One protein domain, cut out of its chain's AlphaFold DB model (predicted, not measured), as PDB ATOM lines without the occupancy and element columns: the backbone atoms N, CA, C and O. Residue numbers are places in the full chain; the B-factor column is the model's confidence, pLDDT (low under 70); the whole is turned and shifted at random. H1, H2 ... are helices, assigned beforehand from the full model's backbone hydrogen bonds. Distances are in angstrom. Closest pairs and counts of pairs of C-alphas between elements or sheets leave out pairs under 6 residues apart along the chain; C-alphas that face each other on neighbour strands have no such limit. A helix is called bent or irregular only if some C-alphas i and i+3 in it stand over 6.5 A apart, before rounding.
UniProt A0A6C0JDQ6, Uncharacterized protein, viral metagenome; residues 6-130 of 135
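This is residues 6 to 130 of the 135 residues of an uncharacterized protein of viral metagenome (UniProt A0A6C0JDQ6). H1, arm H2b of the bent helix H2, and H3 lie side by side in a row, running to and fro, while H5 crosses one face of H3 and the short H4 packs across H5 near the end of H3. Residues 6 to 13 of H1 stick out. The printed part has 125 residues with five named helices, H1 to H5 in chain order, and no named strand; its class is all helix. It is compact, with a radius of gyration of the C-alphas of 15.9 A, and flat, spanning 43 by 42 by 21 A.

H1, residues 6 to 27, begins at C-alpha 6 (-2.505, -0.665, -34.122), measures 31.3 A and has a kink of 28 degrees near residue 21; it is only just irregular, C-alphas 22 and 25 being 7.0 A apart. H2, residues 31 to 49, was assigned as one helix by its hydrogen bonds but is bent, C-alphas 39 and 42 being 6.9 A apart; its arms are H2a, 31 to 39, and H2b, 42 to 49. H3, residues 60 to 80, measures 30.8 A. H4 is residues 82 to 89. H5, residues 95 to 118, measures 34.2 A and ends at C-alpha 118 (-30.634, 22.700, -60.201).

H2, taken whole, is the hub, touching four helices. H1 touches H2b with residues 18 to 22 alone, closest at C-alphas 21 and 42, 6.7 A. H2b and H3 form a helical hairpin at 15 degrees, C-alphas 44 and 64 closest at 6.8 A. H3 touches H5 at a steep tilt of 48 degrees, C-alphas 66 and 112 closest at 4.4 A. H4 touches H5, about perpendicular at 88 degrees, C-alphas 84 and 101 closest at 5.1 A. H1 and H3 are apart. Every O i to N i+4 pair is within hydrogen-bond range in H2a, H2b, H4 and H5; H1 has 16 of 18, H3 16 of 17.

C-alphas 6 and 80 are farthest apart, 50.2 A. The printed part has no cut; no link is long. Residues 51 to 56 and 124 to 130 have pLDDT under 70.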
ATOM      1  N   ASN A   6      -2.636  -1.945 -33.418       90.38
ATOM      2  CA  ASN A   6      -2.505  -0.665 -34.122       90.38
ATOM      3  C   ASN A   6      -3.796  -0.250 -34.858       90.38
ATOM      4  O   ASN A   6      -4.210   0.909 -34.817       90.38
ATOM      5  N   ILE A   7      -4.478  -1.213 -35.490       90.69
ATOM      6  CA  ILE A   7      -5.743  -0.963 -36.194       90.69
ATOM      7  C   ILE A   7      -6.843  -0.616 -35.186       90.69
ATOM      8  O   ILE A   7      -7.618   0.308 -35.420       90.69
ATOM      9  N   LEU A   8      -6.877  -1.300 -34.037       88.00
ATOM     10  CA  LEU A   8      -7.807  -0.984 -32.951       88.00
ATOM     11  C   LEU A   8      -7.601   0.445 -32.421       88.00
ATOM     12  O   LEU A   8      -8.569   1.194 -32.316       88.00
ATOM     13  N   ILE A   9      -6.358   0.843 -32.133       93.56
ATOM     14  CA  ILE A   9      -6.030   2.200 -31.656       93.56
ATOM     15  C   ILE A   9      -6.445   3.250 -32.689       93.56
ATOM     16  O   ILE A   9      -7.059   4.255 -32.336       93.56
ATOM     17  N   THR A  10      -6.166   2.997 -33.967       88.94
ATOM     18  CA  THR A  10      -6.552   3.895 -35.064       88.94
ATOM     19  C   THR A  10      -8.072   4.061 -35.141       88.94
ATOM     20  O   THR A  10      -8.571   5.179 -35.251       88.94
ATOM     21  N   ALA A  11      -8.825   2.965 -35.022       88.19
ATOM     22  CA  ALA A  11     -10.284   3.015 -34.998       88.19
ATOM     23  C   ALA A  11     -10.810   3.823 -33.799       88.19
ATOM     24  O   ALA A  11     -11.688   4.669 -33.970       88.19
ATOM     25  N   ILE A  12     -10.249   3.611 -32.602       91.44
ATOM     26  CA  ILE A  12     -10.597   4.381 -31.398       91.44
ATOM     27  C   ILE A  12     -10.322   5.874 -31.620       91.44
ATOM     28  O   ILE A  12     -11.184   6.702 -31.328       91.44
ATOM     29  N   ALA A  13      -9.162   6.225 -32.178       90.94
ATOM     30  CA  ALA A  13      -8.795   7.611 -32.451       90.94
ATOM     31  C   ALA A  13      -9.782   8.297 -33.410       90.94
ATOM     32  O   ALA A  13     -10.218   9.415 -33.132       90.94
ATOM     33  N   TYR A  14     -10.198   7.625 -34.491       89.12
ATOM     34  CA  TYR A  14     -11.207   8.170 -35.405       89.12
ATOM     35  C   TYR A  14     -12.564   8.391 -34.729       89.12
ATOM     36  O   TYR A  14     -13.184   9.434 -34.937       89.12
ATOM     37  N   TRP A  15     -13.013   7.465 -33.878       90.19
ATOM     38  CA  TRP A  15     -14.266   7.634 -33.134       90.19
ATOM     39  C   TRP A  15     -14.208   8.783 -32.125       90.19
ATOM     40  O   TRP A  15     -15.159   9.560 -32.030       90.19
ATOM     41  N   ILE A  16     -13.084   8.934 -31.417       92.44
ATOM     42  CA  ILE A  16     -12.865  10.072 -30.515       92.44
ATOM     43  C   ILE A  16     -12.901  11.380 -31.306       92.44
ATOM     44  O   ILE A  16     -13.574  12.322 -30.892       92.44
ATOM     45  N   LEU A  17     -12.228  11.438 -32.457       90.19
ATOM     46  CA  LEU A  17     -12.212  12.626 -33.307       90.19
ATOM     47  C   LEU A  17     -13.630  13.013 -33.756       90.19
ATOM     48  O   LEU A  17     -14.019  14.172 -33.617       90.19
ATOM     49  N   LEU A  18     -14.421  12.046 -34.239       91.56
ATOM     50  CA  LEU A  18     -15.814  12.279 -34.636       91.56
ATOM     51  C   LEU A  18     -16.656  12.817 -33.480       91.56
ATOM     52  O   LEU A  18     -17.403  13.779 -33.656       91.56
ATOM     53  N   TYR A  19     -16.503  12.237 -32.292       91.69
ATOM     54  CA  TYR A  19     -17.203  12.702 -31.103       91.69
ATOM     55  C   TYR A  19     -16.822  14.146 -30.745       91.69
ATOM     56  O   TYR A  19     -17.703  14.995 -30.597       91.69
ATOM     57  N   VAL A  20     -15.524  14.460 -30.694       93.00
ATOM     58  CA  VAL A  20     -15.022  15.810 -30.385       93.00
ATOM     59  C   VAL A  20     -15.567  16.850 -31.364       93.00
ATOM     60  O   VAL A  20     -15.988  17.923 -30.930       93.00
ATOM     61  N   VAL A  21     -15.639  16.534 -32.662       93.88
ATOM     62  CA  VAL A  21     -16.212  17.441 -33.672       93.88
ATOM     63  C   VAL A  21     -17.654  17.824 -33.324       93.88
ATOM     64  O   VAL A  21     -18.022  18.986 -33.475       93.88
ATOM     65  N   THR A  22     -18.462  16.906 -32.793       91.69
ATOM     66  CA  THR A  22     -19.852  17.213 -32.402       91.69
ATOM     67  C   THR A  22     -19.979  18.038 -31.117       91.69
ATOM     68  O   THR A  22     -21.009  18.678 -30.906       91.69
ATOM     69  N   LEU A  23     -18.941  18.078 -30.275       92.75
ATOM     70  CA  LEU A  23     -18.956  18.821 -29.012       92.75
ATOM     71  C   LEU A  23     -18.660  20.314 -29.171       92.75
ATOM     72  O   LEU A  23     -19.121  21.110 -28.354       92.75
ATOM     73  N   VAL A  24     -17.907  20.709 -30.202       93.25
ATOM     74  CA  VAL A  24     -17.445  22.098 -30.382       93.25
ATOM     75  C   VAL A  24     -18.583  23.131 -30.293       93.25
ATOM     76  O   VAL A  24     -18.431  24.096 -29.538       93.25
ATOM     77  N   PRO A  25     -19.752  22.952 -30.946       91.06
ATOM     78  CA  PRO A  25     -20.835  23.933 -30.861       91.06
ATOM     79  C   PRO A  25     -21.520  23.990 -29.490       91.06
ATOM     80  O   PRO A  25     -22.195  24.970 -29.188       91.06
ATOM     81  N   LEU A  26     -21.376  22.947 -28.664       89.19
ATOM     82  CA  LEU A  26     -21.980  22.883 -27.329       89.19
ATOM     83  C   LEU A  26     -21.189  23.708 -26.308       89.19
ATOM     84  O   LEU A  26     -21.763  24.224 -25.351       89.19
ATOM     85  N   ILE A  27     -19.875  23.824 -26.513       91.25
ATOM     86  CA  ILE A  27     -18.961  24.537 -25.611       91.25
ATOM     87  C   ILE A  27     -18.622  25.951 -26.102       91.25
ATOM     88  O   ILE A  27     -18.212  26.799 -25.310       91.25
ATOM     89  N   SER A  28     -18.806  26.227 -27.393       92.12
ATOM     90  CA  SER A  28     -18.558  27.541 -27.984       92.12
ATOM     91  C   SER A  28     -19.771  28.465 -27.867       92.12
ATOM     92  O   SER A  28     -20.901  28.085 -28.161       92.12
ATOM     93  N   LYS A  29     -19.507  29.730 -27.522       91.88
ATOM     94  CA  LYS A  29     -20.488  30.832 -27.552       91.88
ATOM     95  C   LYS A  29     -20.390  31.687 -28.822       91.88
ATOM     96  O   LYS A  29     -21.146  32.644 -28.981       91.88
ATOM     97  N   SER A  30     -19.439  31.393 -29.711       94.25
ATOM     98  CA  SER A  30     -19.205  32.185 -30.919       94.25
ATOM     99  C   SER A  30     -20.214  31.824 -32.003       94.25
ATOM    100  O   SER A  30     -20.245  30.692 -32.484       94.25
ATOM    101  N   TYR A  31     -21.007  32.811 -32.427       92.81
ATOM    102  CA  TYR A  31     -22.001  32.631 -33.486       92.81
ATOM    103  C   TYR A  31     -21.370  32.141 -34.790       92.81
ATOM    104  O   TYR A  31     -21.827  31.156 -35.357       92.81
ATOM    105  N   HIS A  32     -20.312  32.812 -35.254       94.31
ATOM    106  CA  HIS A  32     -19.671  32.489 -36.528       94.31
ATOM    107  C   HIS A  32     -19.017  31.110 -36.502       94.31
ATOM    108  O   HIS A  32     -19.146  30.363 -37.469       94.31
ATOM    109  N   LEU A  33     -18.382  30.750 -35.379       95.25
ATOM    110  CA  LEU A  33     -17.817  29.416 -35.203       95.25
ATOM    111  C   LEU A  33     -18.923  28.362 -35.289       95.25
ATOM    112  O   LEU A  33     -18.834  27.454 -36.105       95.25
ATOM    113  N   ASN A  34     -19.987  28.518 -34.496       95.75
ATOM    114  CA  ASN A  34     -21.064  27.535 -34.413       95.75
ATOM    115  C   ASN A  34     -21.817  27.418 -35.741       95.75
ATOM    116  O   ASN A  34     -22.117  26.309 -36.168       95.75
ATOM    117  N   LEU A  35     -22.048  28.537 -36.433       95.88
ATOM    118  CA  LEU A  35     -22.643  28.557 -37.765       95.88
ATOM    119  C   LEU A  35     -21.828  27.712 -38.750       95.88
ATOM    120  O   LEU A  35     -22.384  26.802 -39.362       95.88
ATOM    121  N   ILE A  36     -20.524  27.980 -38.881       96.88
ATOM    122  CA  ILE A  36     -19.630  27.220 -39.771       96.88
ATOM    123  C   ILE A  36     -19.607  25.744 -39.363       96.88
ATOM    124  O   ILE A  36     -19.633  24.852 -40.212       96.88
ATOM    125  N   TRP A  37     -19.602  25.472 -38.060       97.00
ATOM    126  CA  TRP A  37     -19.512  24.114 -37.549       97.00
ATOM    127  C   TRP A  37     -20.760  23.280 -37.844       97.00
ATOM    128  O   TRP A  37     -20.645  22.156 -38.330       97.00
ATOM    129  N   PHE A  38     -21.947  23.841 -37.597       95.31
ATOM    130  CA  PHE A  38     -23.223  23.171 -37.851       95.31
ATOM    131  C   PHE A  38     -23.510  22.986 -39.341       95.31
ATOM    132  O   PHE A  38     -24.115  21.985 -39.717       95.31
ATOM    133  N   THR A  39     -23.099  23.937 -40.180       94.38
ATOM    134  CA  THR A  39     -23.465  23.935 -41.604       94.38
ATOM    135  C   THR A  39     -22.427  23.256 -42.486       94.38
ATOM    136  O   THR A  39     -22.810  22.536 -43.399       94.38
ATOM    137  N   VAL A  40     -21.130  23.427 -42.205       96.00
ATOM    138  CA  VAL A  40     -20.040  22.935 -43.061       96.00
ATOM    139  C   VAL A  40     -19.278  21.798 -42.400       96.00
ATOM    140  O   VAL A  40     -19.188  20.715 -42.977       96.00
ATOM    141  N   ILE A  41     -18.739  21.997 -41.196       95.62
ATOM    142  CA  ILE A  41     -17.776  21.041 -40.625       95.62
ATOM    143  C   ILE A  41     -18.437  19.716 -40.256       95.62
ATOM    144  O   ILE A  41     -18.018  18.679 -40.767       95.62
ATOM    145  N   ILE A  42     -19.475  19.733 -39.412       94.25
ATOM    146  CA  ILE A  42     -20.148  18.504 -38.967       94.25
ATOM    147  C   ILE A  42     -20.650  17.693 -40.170       94.25
ATOM    148  O   ILE A  42     -20.286  16.519 -40.261       94.25
ATOM    149  N   PRO A  43     -21.405  18.267 -41.130       92.06
ATOM    150  CA  PRO A  43     -21.912  17.480 -42.246       92.06
ATOM    151  C   PRO A  43     -20.793  16.884 -43.109       92.06
ATOM    152  O   PRO A  43     -20.872  15.712 -43.467       92.06
ATOM    153  N   ASN A  44     -19.732  17.643 -43.421       91.44
ATOM    154  CA  ASN A  44     -18.640  17.142 -44.267       91.44
ATOM    155  C   ASN A  44     -17.794  16.075 -43.558       91.44
ATOM    156  O   ASN A  44     -17.372  15.108 -44.192       91.44
ATOM    157  N   VAL A  45     -17.579  16.214 -42.246       91.25
ATOM    158  CA  VAL A  45     -16.901  15.197 -41.428       91.25
ATOM    159  C   VAL A  45     -17.732  13.914 -41.365       91.25
ATOM    160  O   VAL A  45     -17.189  12.825 -41.550       91.25
ATOM    161  N   VAL A  46     -19.049  14.027 -41.181       90.12
ATOM    162  CA  VAL A  46     -19.960  12.874 -41.221       90.12
ATOM    163  C   VAL A  46     -19.937  12.221 -42.605       90.12
ATOM    164  O   VAL A  46     -19.750  11.012 -42.691       90.12
ATOM    165  N   ARG A  47     -20.024  12.996 -43.694       88.00
ATOM    166  CA  ARG A  47     -19.913  12.476 -45.069       88.00
ATOM    167  C   ARG A  47     -18.587  11.756 -45.307       88.00
ATOM    168  O   ARG A  47     -18.567  10.739 -45.988       88.00
ATOM    169  N   PHE A  48     -17.484  12.257 -44.754       84.69
ATOM    170  CA  PHE A  48     -16.188  11.580 -44.826       84.69
ATOM    171  C   PHE A  48     -16.172  10.250 -44.054       84.69
ATOM    172  O   PHE A  48     -15.578   9.285 -44.524       84.69
ATOM    173  N   ALA A  49     -16.834  10.183 -42.897       83.31
ATOM    174  CA  ALA A  49     -16.889   8.980 -42.063       83.31
ATOM    175  C   ALA A  49     -17.783   7.863 -42.632       83.31
ATOM    176  O   ALA A  49     -17.646   6.698 -42.253       83.31
ATOM    177  N   ILE A  50     -18.713   8.197 -43.525       80.25
ATOM    178  CA  ILE A  50     -19.626   7.231 -44.135       80.25
ATOM    179  C   ILE A  50     -18.877   6.419 -45.198       80.25
ATOM    180  O   ILE A  50     -18.664   6.872 -46.318       80.25
ATOM    181  N   GLY A  51     -18.501   5.188 -44.837       62.53
ATOM    182  CA  GLY A  51     -17.860   4.224 -45.744       62.53
ATOM    183  C   GLY A  51     -18.762   3.088 -46.246       62.53
ATOM    184  O   GLY A  51     -18.392   2.413 -47.197       62.53
ATOM    185  N   ASN A  52     -19.938   2.871 -45.632       53.59
ATOM    186  CA  ASN A  52     -20.719   1.628 -45.803       53.59
ATOM    187  C   ASN A  52     -22.177   1.810 -46.244       53.59
ATOM    188  O   ASN A  52     -22.847   0.815 -46.504       53.59
ATOM    189  N   ILE A  53     -22.696   3.041 -46.310       58.41
ATOM    190  CA  ILE A  53     -24.015   3.295 -46.899       58.41
ATOM    191  C   ILE A  53     -23.769   3.986 -48.225       58.41
ATOM    192  O   ILE A  53     -23.570   5.203 -48.234       58.41
ATOM    193  N   PRO A  54     -23.796   3.226 -49.329       59.19
ATOM    194  CA  PRO A  54     -23.565   3.762 -50.640       59.19
ATOM    195  C   PRO A  54     -24.255   5.103 -50.922       59.19
ATOM    196  O   PRO A  54     -23.644   6.138 -51.156       59.19
ATOM    197  N   ARG A  55     -25.562   5.152 -50.719       61.78
ATOM    198  CA  ARG A  55     -26.363   6.345 -51.014       61.78
ATOM    199  C   ARG A  55     -26.068   7.561 -50.121       61.78
ATOM    200  O   ARG A  55     -26.613   8.624 -50.354       61.78
ATOM    201  N   LEU A  56     -25.260   7.431 -49.073       66.12
ATOM    202  CA  LEU A  56     -24.857   8.566 -48.238       66.12
ATOM    203  C   LEU A  56     -23.436   9.055 -48.548       66.12
ATOM    204  O   LEU A  56     -23.086  10.181 -48.192       66.12
ATOM    205  N   ALA A  57     -22.633   8.250 -49.244       72.94
ATOM    206  CA  ALA A  57     -21.378   8.695 -49.827       72.94
ATOM    207  C   ALA A  57     -21.703   9.470 -51.111       72.94
ATOM    208  O   ALA A  57     -21.625   8.932 -52.200       72.94
ATOM    209  N   VAL A  58     -22.152  10.715 -50.977       76.69
ATOM    210  CA  VAL A  58     -22.421  11.631 -52.102       76.69
ATOM    211  C   VAL A  58     -21.114  12.262 -52.590       76.69
ATOM    212  O   VAL A  58     -20.173  12.353 -51.796       76.69
ATOM    213  N   ASP A  59     -21.021  12.714 -53.848       85.56
ATOM    214  CA  ASP A  59     -19.827  13.391 -54.382       85.56
ATOM    215  C   ASP A  59     -19.320  14.517 -53.456       85.56
ATOM    216  O   ASP A  59     -20.088  15.214 -52.783       85.56
ATOM    217  N   ARG A  60     -17.991  14.653 -53.357       85.06
ATOM    218  CA  ARG A  60     -17.349  15.597 -52.432       85.06
ATOM    219  C   ARG A  60     -17.658  17.046 -52.810       85.06
ATOM    220  O   ARG A  60     -17.888  17.852 -51.909       85.06
ATOM    221  N   VAL A  61     -17.634  17.375 -54.098       86.25
ATOM    222  CA  VAL A  61     -17.874  18.731 -54.606       86.25
ATOM    223  C   VAL A  61     -19.346  19.080 -54.444       86.25
ATOM    224  O   VAL A  61     -19.650  20.143 -53.891       86.25
ATOM    225  N   PHE A  62     -20.246  18.158 -54.795       88.69
ATOM    226  CA  PHE A  62     -21.677  18.302 -54.539       88.69
ATOM    227  C   PHE A  62     -21.972  18.594 -53.063       88.69
ATOM    228  O   PHE A  62     -22.661  19.564 -52.728       88.69
ATOM    229  N   PHE A  63     -21.445  17.762 -52.160       90.25
ATOM    230  CA  PHE A  63     -21.753  17.865 -50.737       90.25
ATOM    231  C   PHE A  63     -21.159  19.137 -50.116       90.25
ATOM    232  O   PHE A  63     -21.837  19.829 -49.354       90.25
ATOM    233  N   LEU A  64     -19.929  19.502 -50.494       91.69
ATOM    234  CA  LEU A  64     -19.307  20.745 -50.040       91.69
ATOM    235  C   LEU A  64     -20.104  21.969 -50.512       91.69
ATOM    236  O   LEU A  64     -20.433  22.833 -49.698       91.69
ATOM    237  N   SER A  65     -20.484  22.006 -51.790       91.75
ATOM    238  CA  SER A  65     -21.294  23.088 -52.373       91.75
ATOM    239  C   SER A  65     -22.645  23.215 -51.673       91.75
ATOM    240  O   SER A  65     -23.028  24.307 -51.252       91.75
ATOM    241  N   THR A  66     -23.307  22.084 -51.422       93.81
ATOM    242  CA  THR A  66     -24.561  22.006 -50.662       93.81
ATOM    243  C   THR A  66     -24.416  22.638 -49.281       93.81
ATOM    244  O   THR A  66     -25.208  23.502 -48.898       93.81
ATOM    245  N   THR A  67     -23.382  22.245 -48.533       95.50
ATOM    246  CA  THR A  67     -23.136  22.774 -47.184       95.50
ATOM    247  C   THR A  67     -22.754  24.252 -47.177       95.50
ATOM    248  O   THR A  67     -23.107  24.976 -46.245       95.50
ATOM    249  N   PHE A  68     -22.090  24.729 -48.229       95.94
ATOM    250  CA  PHE A  68     -21.747  26.139 -48.378       95.94
ATOM    251  C   PHE A  68     -22.978  26.999 -48.685       95.94
ATOM    252  O   PHE A  68     -23.180  28.037 -48.054       95.94
ATOM    253  N   ILE A  69     -23.855  26.551 -49.588       92.94
ATOM    254  CA  ILE A  69     -25.133  27.229 -49.845       92.94
ATOM    255  C   ILE A  69     -25.983  27.237 -48.570       92.94
ATOM    256  O   ILE A  69     -26.528  28.278 -48.201       92.94
ATOM    257  N   ALA A  70     -26.041  26.110 -47.854       95.94
ATOM    258  CA  ALA A  70     -26.731  26.031 -46.572       95.94
ATOM    259  C   ALA A  70     -26.186  27.068 -45.578       95.94
ATOM    260  O   ALA A  70     -26.977  27.810 -45.004       95.94
ATOM    261  N   LEU A  71     -24.859  27.201 -45.447       97.25
ATOM    262  CA  LEU A  71     -24.219  28.228 -44.618       97.25
ATOM    263  C   LEU A  71     -24.700  29.638 -44.966       97.25
ATOM    264  O   LEU A  71     -25.081  30.391 -44.066       97.25
ATOM    265  N   VAL A  72     -24.710  29.992 -46.255       96.00
ATOM    266  CA  VAL A  72     -25.135  31.321 -46.715       96.00
ATOM    267  C   VAL A  72     -26.602  31.565 -46.364       96.00
ATOM    268  O   VAL A  72     -26.933  32.588 -45.765       96.00
ATOM    269  N   ILE A  73     -27.488  30.613 -46.658       95.06
ATOM    270  CA  ILE A  73     -28.922  30.762 -46.380       95.06
ATOM    271  C   ILE A  73     -29.179  30.820 -44.866       95.06
ATOM    272  O   ILE A  73     -29.916  31.690 -44.396       95.06
ATOM    273  N   THR A  74     -28.546  29.944 -44.080       96.00
ATOM    274  CA  THR A  74     -28.654  29.953 -42.615       96.00
ATOM    275  C   THR A  74     -28.160  31.282 -42.039       96.00
ATOM    276  O   THR A  74     -28.767  31.806 -41.101       96.00
ATOM    277  N   PHE A  75     -27.077  31.848 -42.579       95.75
ATOM    278  CA  PHE A  75     -26.588  33.166 -42.178       95.75
ATOM    279  C   PHE A  75     -27.638  34.249 -42.435       95.75
ATOM    280  O   PHE A  75     -27.985  34.980 -41.507       95.75
ATOM    281  N   LEU A  76     -28.192  34.309 -43.651       95.50
ATOM    282  CA  LEU A  76     -29.201  35.300 -44.035       95.50
ATOM    283  C   LEU A  76     -30.455  35.211 -43.157       95.50
ATOM    284  O   LEU A  76     -30.900  36.222 -42.615       95.50
ATOM    285  N   ILE A  77     -30.984  34.004 -42.933       93.81
ATOM    286  CA  ILE A  77     -32.176  33.816 -42.093       93.81
ATOM    287  C   ILE A  77     -31.898  34.221 -40.642       93.81
ATOM    288  O   ILE A  77     -32.743  34.846 -40.007       93.81
ATOM    289  N   ASN A  78     -30.709  33.935 -40.107       93.88
ATOM    290  CA  ASN A  78     -30.344  34.332 -38.744       93.88
ATOM    291  C   ASN A  78     -30.152  35.842 -38.559       93.88
ATOM    292  O   ASN A  78     -30.186  36.305 -37.418       93.88
ATOM    293  N   GLN A  79     -29.946  36.615 -39.631       91.56
ATOM    294  CA  GLN A  79     -29.979  38.077 -39.521       91.56
ATOM    295  C   GLN A  79     -31.396  38.591 -39.254       91.56
ATOM    296  O   GLN A  79     -31.560  39.611 -38.592       91.56
ATOM    297  N   ILE A  80     -32.411  37.856 -39.710       92.94
ATOM    298  CA  ILE A  80     -33.827  38.207 -39.547       92.94
ATOM    299  C   ILE A  80     -34.402  37.549 -38.278       92.94
ATOM    300  O   ILE A  80     -35.157  38.163 -37.527       92.94
ATOM    301  N   SER A  81     -34.015  36.303 -37.993       90.06
ATOM    302  CA  SER A  81     -34.507  35.500 -36.870       90.06
ATOM    303  C   SER A  81     -33.536  35.517 -35.684       90.06
ATOM    304  O   SER A  81     -32.554  34.771 -35.616       90.06
ATOM    305  N   SER A  82     -33.857  36.344 -34.687       87.19
ATOM    306  CA  SER A  82     -33.072  36.427 -33.447       87.19
ATOM    307  C   SER A  82     -33.146  35.154 -32.593       87.19
ATOM    308  O   SER A  82     -32.213  34.863 -31.844       87.19
ATOM    309  N   GLU A  83     -34.219  34.365 -32.708       88.69
ATOM    310  CA  GLU A  83     -34.390  33.127 -31.943       88.69
ATOM    311  C   GLU A  83     -33.418  32.031 -32.380       88.69
ATOM    312  O   GLU A  83     -32.768  31.414 -31.536       88.69
ATOM    313  N   THR A  84     -33.279  31.816 -33.689       88.19
ATOM    314  CA  THR A  84     -32.355  30.815 -34.244       88.19
ATOM    315  C   THR A  84     -30.903  31.248 -34.060       88.19
ATOM    316  O   THR A  84     -30.058  30.423 -33.717       88.19
ATOM    317  N   LYS A  85     -30.617  32.556 -34.148       90.88
ATOM    318  CA  LYS A  85     -29.301  33.122 -33.814       90.88
ATOM    319  C   LYS A  85     -28.929  32.908 -32.339       90.88
ATOM    320  O   LYS A  85     -27.789  32.546 -32.040       90.88
ATOM    321  N   LYS A  86     -29.884  33.081 -31.417       88.94
ATOM    322  CA  LYS A  86     -29.696  32.779 -29.986       88.94
ATOM    323  C   LYS A  86     -29.504  31.283 -29.749       88.94
ATOM    324  O   LYS A  86     -28.557  30.909 -29.074       88.94
ATOM    325  N   ALA A  87     -30.324  30.426 -30.357       89.88
ATOM    326  CA  ALA A  87     -30.164  28.973 -30.256       89.88
ATOM    327  C   ALA A  87     -28.797  28.480 -30.757       89.88
ATOM    328  O   ALA A  87     -28.271  27.501 -30.241       89.88
ATOM    329  N   MET A  88     -28.215  29.166 -31.747       90.69
ATOM    330  CA  MET A  88     -26.893  28.846 -32.292       90.69
ATOM    331  C   MET A  88     -25.759  29.124 -31.297       90.69
ATOM    332  O   MET A  88     -24.713  28.493 -31.377       90.69
ATOM    333  N   THR A  89     -25.932  30.098 -30.400       91.19
ATOM    334  CA  THR A  89     -24.886  30.580 -29.477       91.19
ATOM    335  C   THR A  89     -25.094  30.125 -28.041       91.19
ATOM    336  O   THR A  89     -24.132  30.057 -27.278       91.19
ATOM    337  N   ASP A  90     -26.332  29.805 -27.672       89.81
ATOM    338  CA  ASP A  90     -26.706  29.381 -26.333       89.81
ATOM    339  C   ASP A  90     -27.167  27.920 -26.319       89.81
ATOM    340  O   ASP A  90     -28.309  27.587 -26.642       89.81
ATOM    341  N   HIS A  91     -26.281  27.035 -25.859       78.50
ATOM    342  CA  HIS A  91     -26.600  25.625 -25.642       78.50
ATOM    343  C   HIS A  91     -27.724  25.417 -24.607       78.50
ATOM    344  O   HIS A  91     -28.394  24.380 -24.627       78.50
ATOM    345  N   LYS A  92     -27.981  26.384 -23.722       83.94
ATOM    346  CA  LYS A  92     -29.067  26.322 -22.733       83.94
ATOM    347  C   LYS A  92     -30.393  26.862 -23.262       83.94
ATOM    348  O   LYS A  92     -31.366  26.867 -22.514       83.94
ATOM    349  N   ALA A  93     -30.461  27.260 -24.534       86.50
ATOM    350  CA  ALA A  93     -31.700  27.717 -25.141       86.50
ATOM    351  C   ALA A  93     -32.829  26.681 -24.999       86.50
ATOM    352  O   ALA A  93     -32.609  25.465 -25.071       86.50
ATOM    353  N   ASP A  94     -34.046  27.198 -24.837       90.31
ATOM    354  CA  ASP A  94     -35.260  26.405 -24.667       90.31
ATOM    355  C   ASP A  94     -35.472  25.432 -25.837       90.31
ATOM    356  O   ASP A  94     -35.081  25.703 -26.980       90.31
ATOM    357  N   VAL A  95     -36.166  24.324 -25.569       89.19
ATOM    358  CA  VAL A  95     -36.433  23.257 -26.551       89.19
ATOM    359  C   VAL A  95     -37.037  23.811 -27.844       89.19
ATOM    360  O   VAL A  95     -36.602  23.438 -28.928       89.19
ATOM    361  N   ASN A  96     -37.970  24.763 -27.751       90.81
ATOM    362  CA  ASN A  96     -38.589  25.393 -28.920       90.81
ATOM    363  C   ASN A  96     -37.555  26.082 -29.835       90.81
ATOM    364  O   ASN A  96     -37.549  25.878 -31.047       90.81
ATOM    365  N   LYS A  97     -36.613  26.843 -29.264       89.81
ATOM    366  CA  LYS A  97     -35.573  27.542 -30.038       89.81
ATOM    367  C   LYS A  97     -34.600  26.554 -30.686       89.81
ATOM    368  O   LYS A  97     -34.199  26.749 -31.832       89.81
ATOM    369  N   LYS A  98     -34.268  25.464 -29.983       89.44
ATOM    370  CA  LYS A  98     -33.454  24.362 -30.524       89.44
ATOM    371  C   LYS A  98     -34.154  23.636 -31.671       89.44
ATOM    372  O   LYS A  98     -33.512  23.343 -32.675       89.44
ATOM    373  N   LEU A  99     -35.460  23.397 -31.561       92.31
ATOM    374  CA  LEU A  99     -36.256  22.810 -32.641       92.31
ATOM    375  C   LEU A  99     -36.299  23.726 -33.865       92.31
ATOM    376  O   LEU A  99     -36.055  23.254 -34.972       92.31
ATOM    377  N   LYS A 100     -36.515  25.035 -33.675       93.12
ATOM    378  CA  LYS A 100     -36.451  26.020 -34.769       93.12
ATOM    379  C   LYS A 100     -35.083  26.036 -35.445       93.12
ATOM    380  O   LYS A 100     -35.017  26.082 -36.668       93.12
ATOM    381  N   LEU A 101     -33.996  25.960 -34.673       92.81
ATOM    382  CA  LEU A 101     -32.646  25.859 -35.228       92.81
ATOM    383  C   LEU A 101     -32.444  24.554 -36.010       92.81
ATOM    384  O   LEU A 101     -31.907  24.591 -37.109       92.81
ATOM    385  N   SER A 102     -32.894  23.419 -35.476       92.44
ATOM    386  CA  SER A 102     -32.795  22.124 -36.160       92.44
ATOM    387  C   SER A 102     -33.569  22.125 -37.482       92.44
ATOM    388  O   SER A 102     -33.027  21.755 -38.524       92.44
ATOM    389  N   ALA A 103     -34.804  22.636 -37.466       94.81
ATOM    390  CA  ALA A 103     -35.627  22.798 -38.660       94.81
ATOM    391  C   ALA A 103     -34.974  23.747 -39.676       94.81
ATOM    392  O   ALA A 103     -34.967  23.449 -40.868       94.81
ATOM    393  N   LEU A 104     -34.382  24.852 -39.206       95.31
ATOM    394  CA  LEU A 104     -33.624  25.769 -40.052       95.31
ATOM    395  C   LEU A 104     -32.460  25.045 -40.730       95.31
ATOM    396  O   LEU A 104     -32.375  25.085 -41.949       95.31
ATOM    397  N   LEU A 105     -31.603  24.360 -39.967       95.38
ATOM    398  CA  LEU A 105     -30.427  23.662 -40.496       95.38
ATOM    399  C   LEU A 105     -30.818  22.587 -41.520       95.38
ATOM    400  O   LEU A 105     -30.254  22.557 -42.615       95.38
ATOM    401  N   ALA A 106     -31.817  21.759 -41.201       95.94
ATOM    402  CA  ALA A 106     -32.332  20.738 -42.112       95.94
ATOM    403  C   ALA A 106     -32.925  21.358 -43.388       95.94
ATOM    404  O   ALA A 106     -32.614  20.919 -44.497       95.94
ATOM    405  N   GLY A 107     -33.730  22.414 -43.243       95.88
ATOM    406  CA  GLY A 107     -34.339  23.123 -44.365       95.88
ATOM    407  C   GLY A 107     -33.299  23.776 -45.273       95.88
ATOM    408  O   GLY A 107     -33.338  23.596 -46.487       95.88
ATOM    409  N   THR A 108     -32.316  24.477 -44.704       95.75
ATOM    410  CA  THR A 108     -31.251  25.117 -45.489       95.75
ATOM    411  C   THR A 108     -30.323  24.110 -46.150       95.75
ATOM    412  O   THR A 108     -29.851  24.374 -47.249       95.75
ATOM    413  N   PHE A 109     -30.095  22.949 -45.528       95.31
ATOM    414  CA  PHE A 109     -29.360  21.856 -46.160       95.31
ATOM    415  C   PHE A 109     -30.120  21.297 -47.366       95.31
ATOM    416  O   PHE A 109     -29.544  21.179 -48.444       95.31
ATOM    417  N   ALA A 110     -31.421  21.024 -47.221       95.00
ATOM    418  CA  ALA A 110     -32.255  20.553 -48.325       95.00
ATOM    419  C   ALA A 110     -32.295  21.569 -49.481       95.00
ATOM    420  O   ALA A 110     -32.092  21.197 -50.634       95.00
ATOM    421  N   ILE A 111     -32.478  22.859 -49.174       93.88
ATOM    422  CA  ILE A 111     -32.427  23.929 -50.180       93.88
ATOM    423  C   ILE A 111     -31.037  24.004 -50.823       93.88
ATOM    424  O   ILE A 111     -30.948  24.159 -52.035       93.88
ATOM    425  N   GLY A 112     -29.959  23.856 -50.050       92.94
ATOM    426  CA  GLY A 112     -28.595  23.824 -50.578       92.94
ATOM    427  C   GLY A 112     -28.351  22.660 -51.537       92.94
ATOM    428  O   GLY A 112     -27.709  22.847 -52.569       92.94
ATOM    429  N   ALA A 113     -28.908  21.483 -51.243       91.81
ATOM    430  CA  ALA A 113     -28.782  20.298 -52.088       91.81
ATOM    431  C   ALA A 113     -29.535  20.480 -53.409       91.81
ATOM    432  O   ALA A 113     -28.973  20.277 -54.485       91.81
ATOM    433  N   LEU A 114     -30.789  20.940 -53.329       92.19
ATOM    434  CA  LEU A 114     -31.592  21.267 -54.509       92.19
ATOM    435  C   LEU A 114     -30.946  22.394 -55.318       92.19
ATOM    436  O   LEU A 114     -30.894  22.317 -56.539       92.19
ATOM    437  N   GLY A 115     -30.417  23.417 -54.647       89.00
ATOM    438  CA  GLY A 115     -29.708  24.524 -55.276       89.00
ATOM    439  C   GLY A 115     -28.466  24.053 -56.022       89.00
ATOM    440  O   GLY A 115     -28.294  24.415 -57.179       89.00
ATOM    441  N   THR A 116     -27.641  23.204 -55.409       88.81
ATOM    442  CA  THR A 116     -26.435  22.642 -56.045       88.81
ATOM    443  C   THR A 116     -26.787  21.851 -57.305       88.81
ATOM    444  O   THR A 116     -26.163  22.060 -58.343       88.81
ATOM    445  N   TYR A 117     -27.829  21.019 -57.226       87.31
ATOM    446  CA  TYR A 117     -28.324  20.233 -58.354       87.31
ATOM    447  C   TYR A 117     -28.915  21.129 -59.456       87.31
ATOM    448  O   TYR A 117     -28.423  21.178 -60.573       87.31
ATOM    449  N   TYR A 118     -29.937  21.933 -59.161       87.00
ATOM    450  CA  TYR A 118     -30.634  22.700 -60.201       87.00
ATOM    451  C   TYR A 118     -29.833  23.877 -60.777       87.00
ATOM    452  O   TYR A 118     -30.139  24.323 -61.879       87.00
ATOM    453  N   SER A 119     -28.811  24.381 -60.077       85.19
ATOM    454  CA  SER A 119     -27.912  25.415 -60.619       85.19
ATOM    455  C   SER A 119     -26.838  24.864 -61.560       85.19
ATOM    456  O   SER A 119     -26.136  25.648 -62.196       85.19
ATOM    457  N   GLY A 120     -26.689  23.537 -61.650       78.56
ATOM    458  CA  GLY A 120     -25.640  22.903 -62.445       78.56
ATOM    459  C   GLY A 120     -24.232  23.058 -61.866       78.56
ATOM    460  O   GLY A 120     -23.272  22.788 -62.583       78.56
ATOM    461  N   ILE A 121     -24.090  23.470 -60.594       78.38
ATOM    462  CA  ILE A 121     -22.794  23.461 -59.887       78.38
ATOM    463  C   ILE A 121     -22.247  22.036 -59.854       78.38
ATOM    464  O   ILE A 121     -21.070  21.816 -60.133       78.38
ATOM    465  N   ASP A 122     -23.112  21.076 -59.528       72.19
ATOM    466  CA  ASP A 122     -22.795  19.660 -59.603       72.19
ATOM    467  C   ASP A 122     -24.094  18.844 -59.734       72.19
ATOM    468  O   ASP A 122     -24.942  18.847 -58.843       72.19
ATOM    469  N   ASN A 123     -24.253  18.140 -60.857       72.69
ATOM    470  CA  ASN A 123     -25.371  17.211 -61.098       72.69
ATOM    471  C   ASN A 123     -25.005  15.759 -60.767       72.69
ATOM    472  O   ASN A 123     -25.803  14.841 -60.934       72.69
ATOM    473  N   SER A 124     -23.772  15.548 -60.326       66.00
ATOM    474  CA  SER A 124     -23.033  14.303 -60.422       66.00
ATOM    475  C   SER A 124     -23.017  13.570 -59.067       66.00
ATOM    476  O   SER A 124     -22.030  12.953 -58.678       66.00
ATOM    477  N   ILE A 125     -24.159  13.595 -58.358       65.62
ATOM    478  CA  ILE A 125     -24.353  13.122 -56.968       65.62
ATOM    479  C   ILE A 125     -23.700  11.751 -56.718       65.62
ATOM    480  O   ILE A 125     -23.047  11.561 -55.687       65.62
ATOM    481  N   TYR A 126     -23.857  10.818 -57.667       62.66
ATOM    482  CA  TYR A 126     -23.281   9.469 -57.613       62.66
ATOM    483  C   TYR A 126     -22.521   9.047 -58.877       62.66
ATOM    484  O   TYR A 126     -21.984   7.938 -58.904       62.66
ATOM    485  N   SER A 127     -22.473   9.880 -59.918       58.19
ATOM    486  CA  SER A 127     -21.886   9.529 -61.222       58.19
ATOM    487  C   SER A 127     -20.439   9.030 -61.106       58.19
ATOM    488  O   SER A 127     -20.096   7.988 -61.664       58.19
ATOM    489  N   ASN A 128     -19.626   9.682 -60.266       61.31
ATOM    490  CA  ASN A 128     -18.233   9.320 -59.997       61.31
ATOM    491  C   ASN A 128     -18.087   7.999 -59.218       61.31
ATOM    492  O   ASN A 128     -16.987   7.461 -59.105       61.31
ATOM    493  N   MET A 129     -19.186   7.471 -58.672       62.66
ATOM    494  CA  MET A 129     -19.242   6.239 -57.877       62.66
ATOM    495  C   MET A 129     -19.978   5.100 -58.594       62.66
ATOM    496  O   MET A 129     -20.039   3.990 -58.070       62.66
ATOM    497  N   GLY A 130     -20.518   5.343 -59.796       61.03
ATOM    498  CA  GLY A 130     -21.175   4.324 -60.621       61.03
ATOM    499  C   GLY A 130     -22.529   3.833 -60.096       61.03
ATOM    500  O   GLY A 130     -23.036   2.824 -60.579       61.03
TER     501      GLY A 130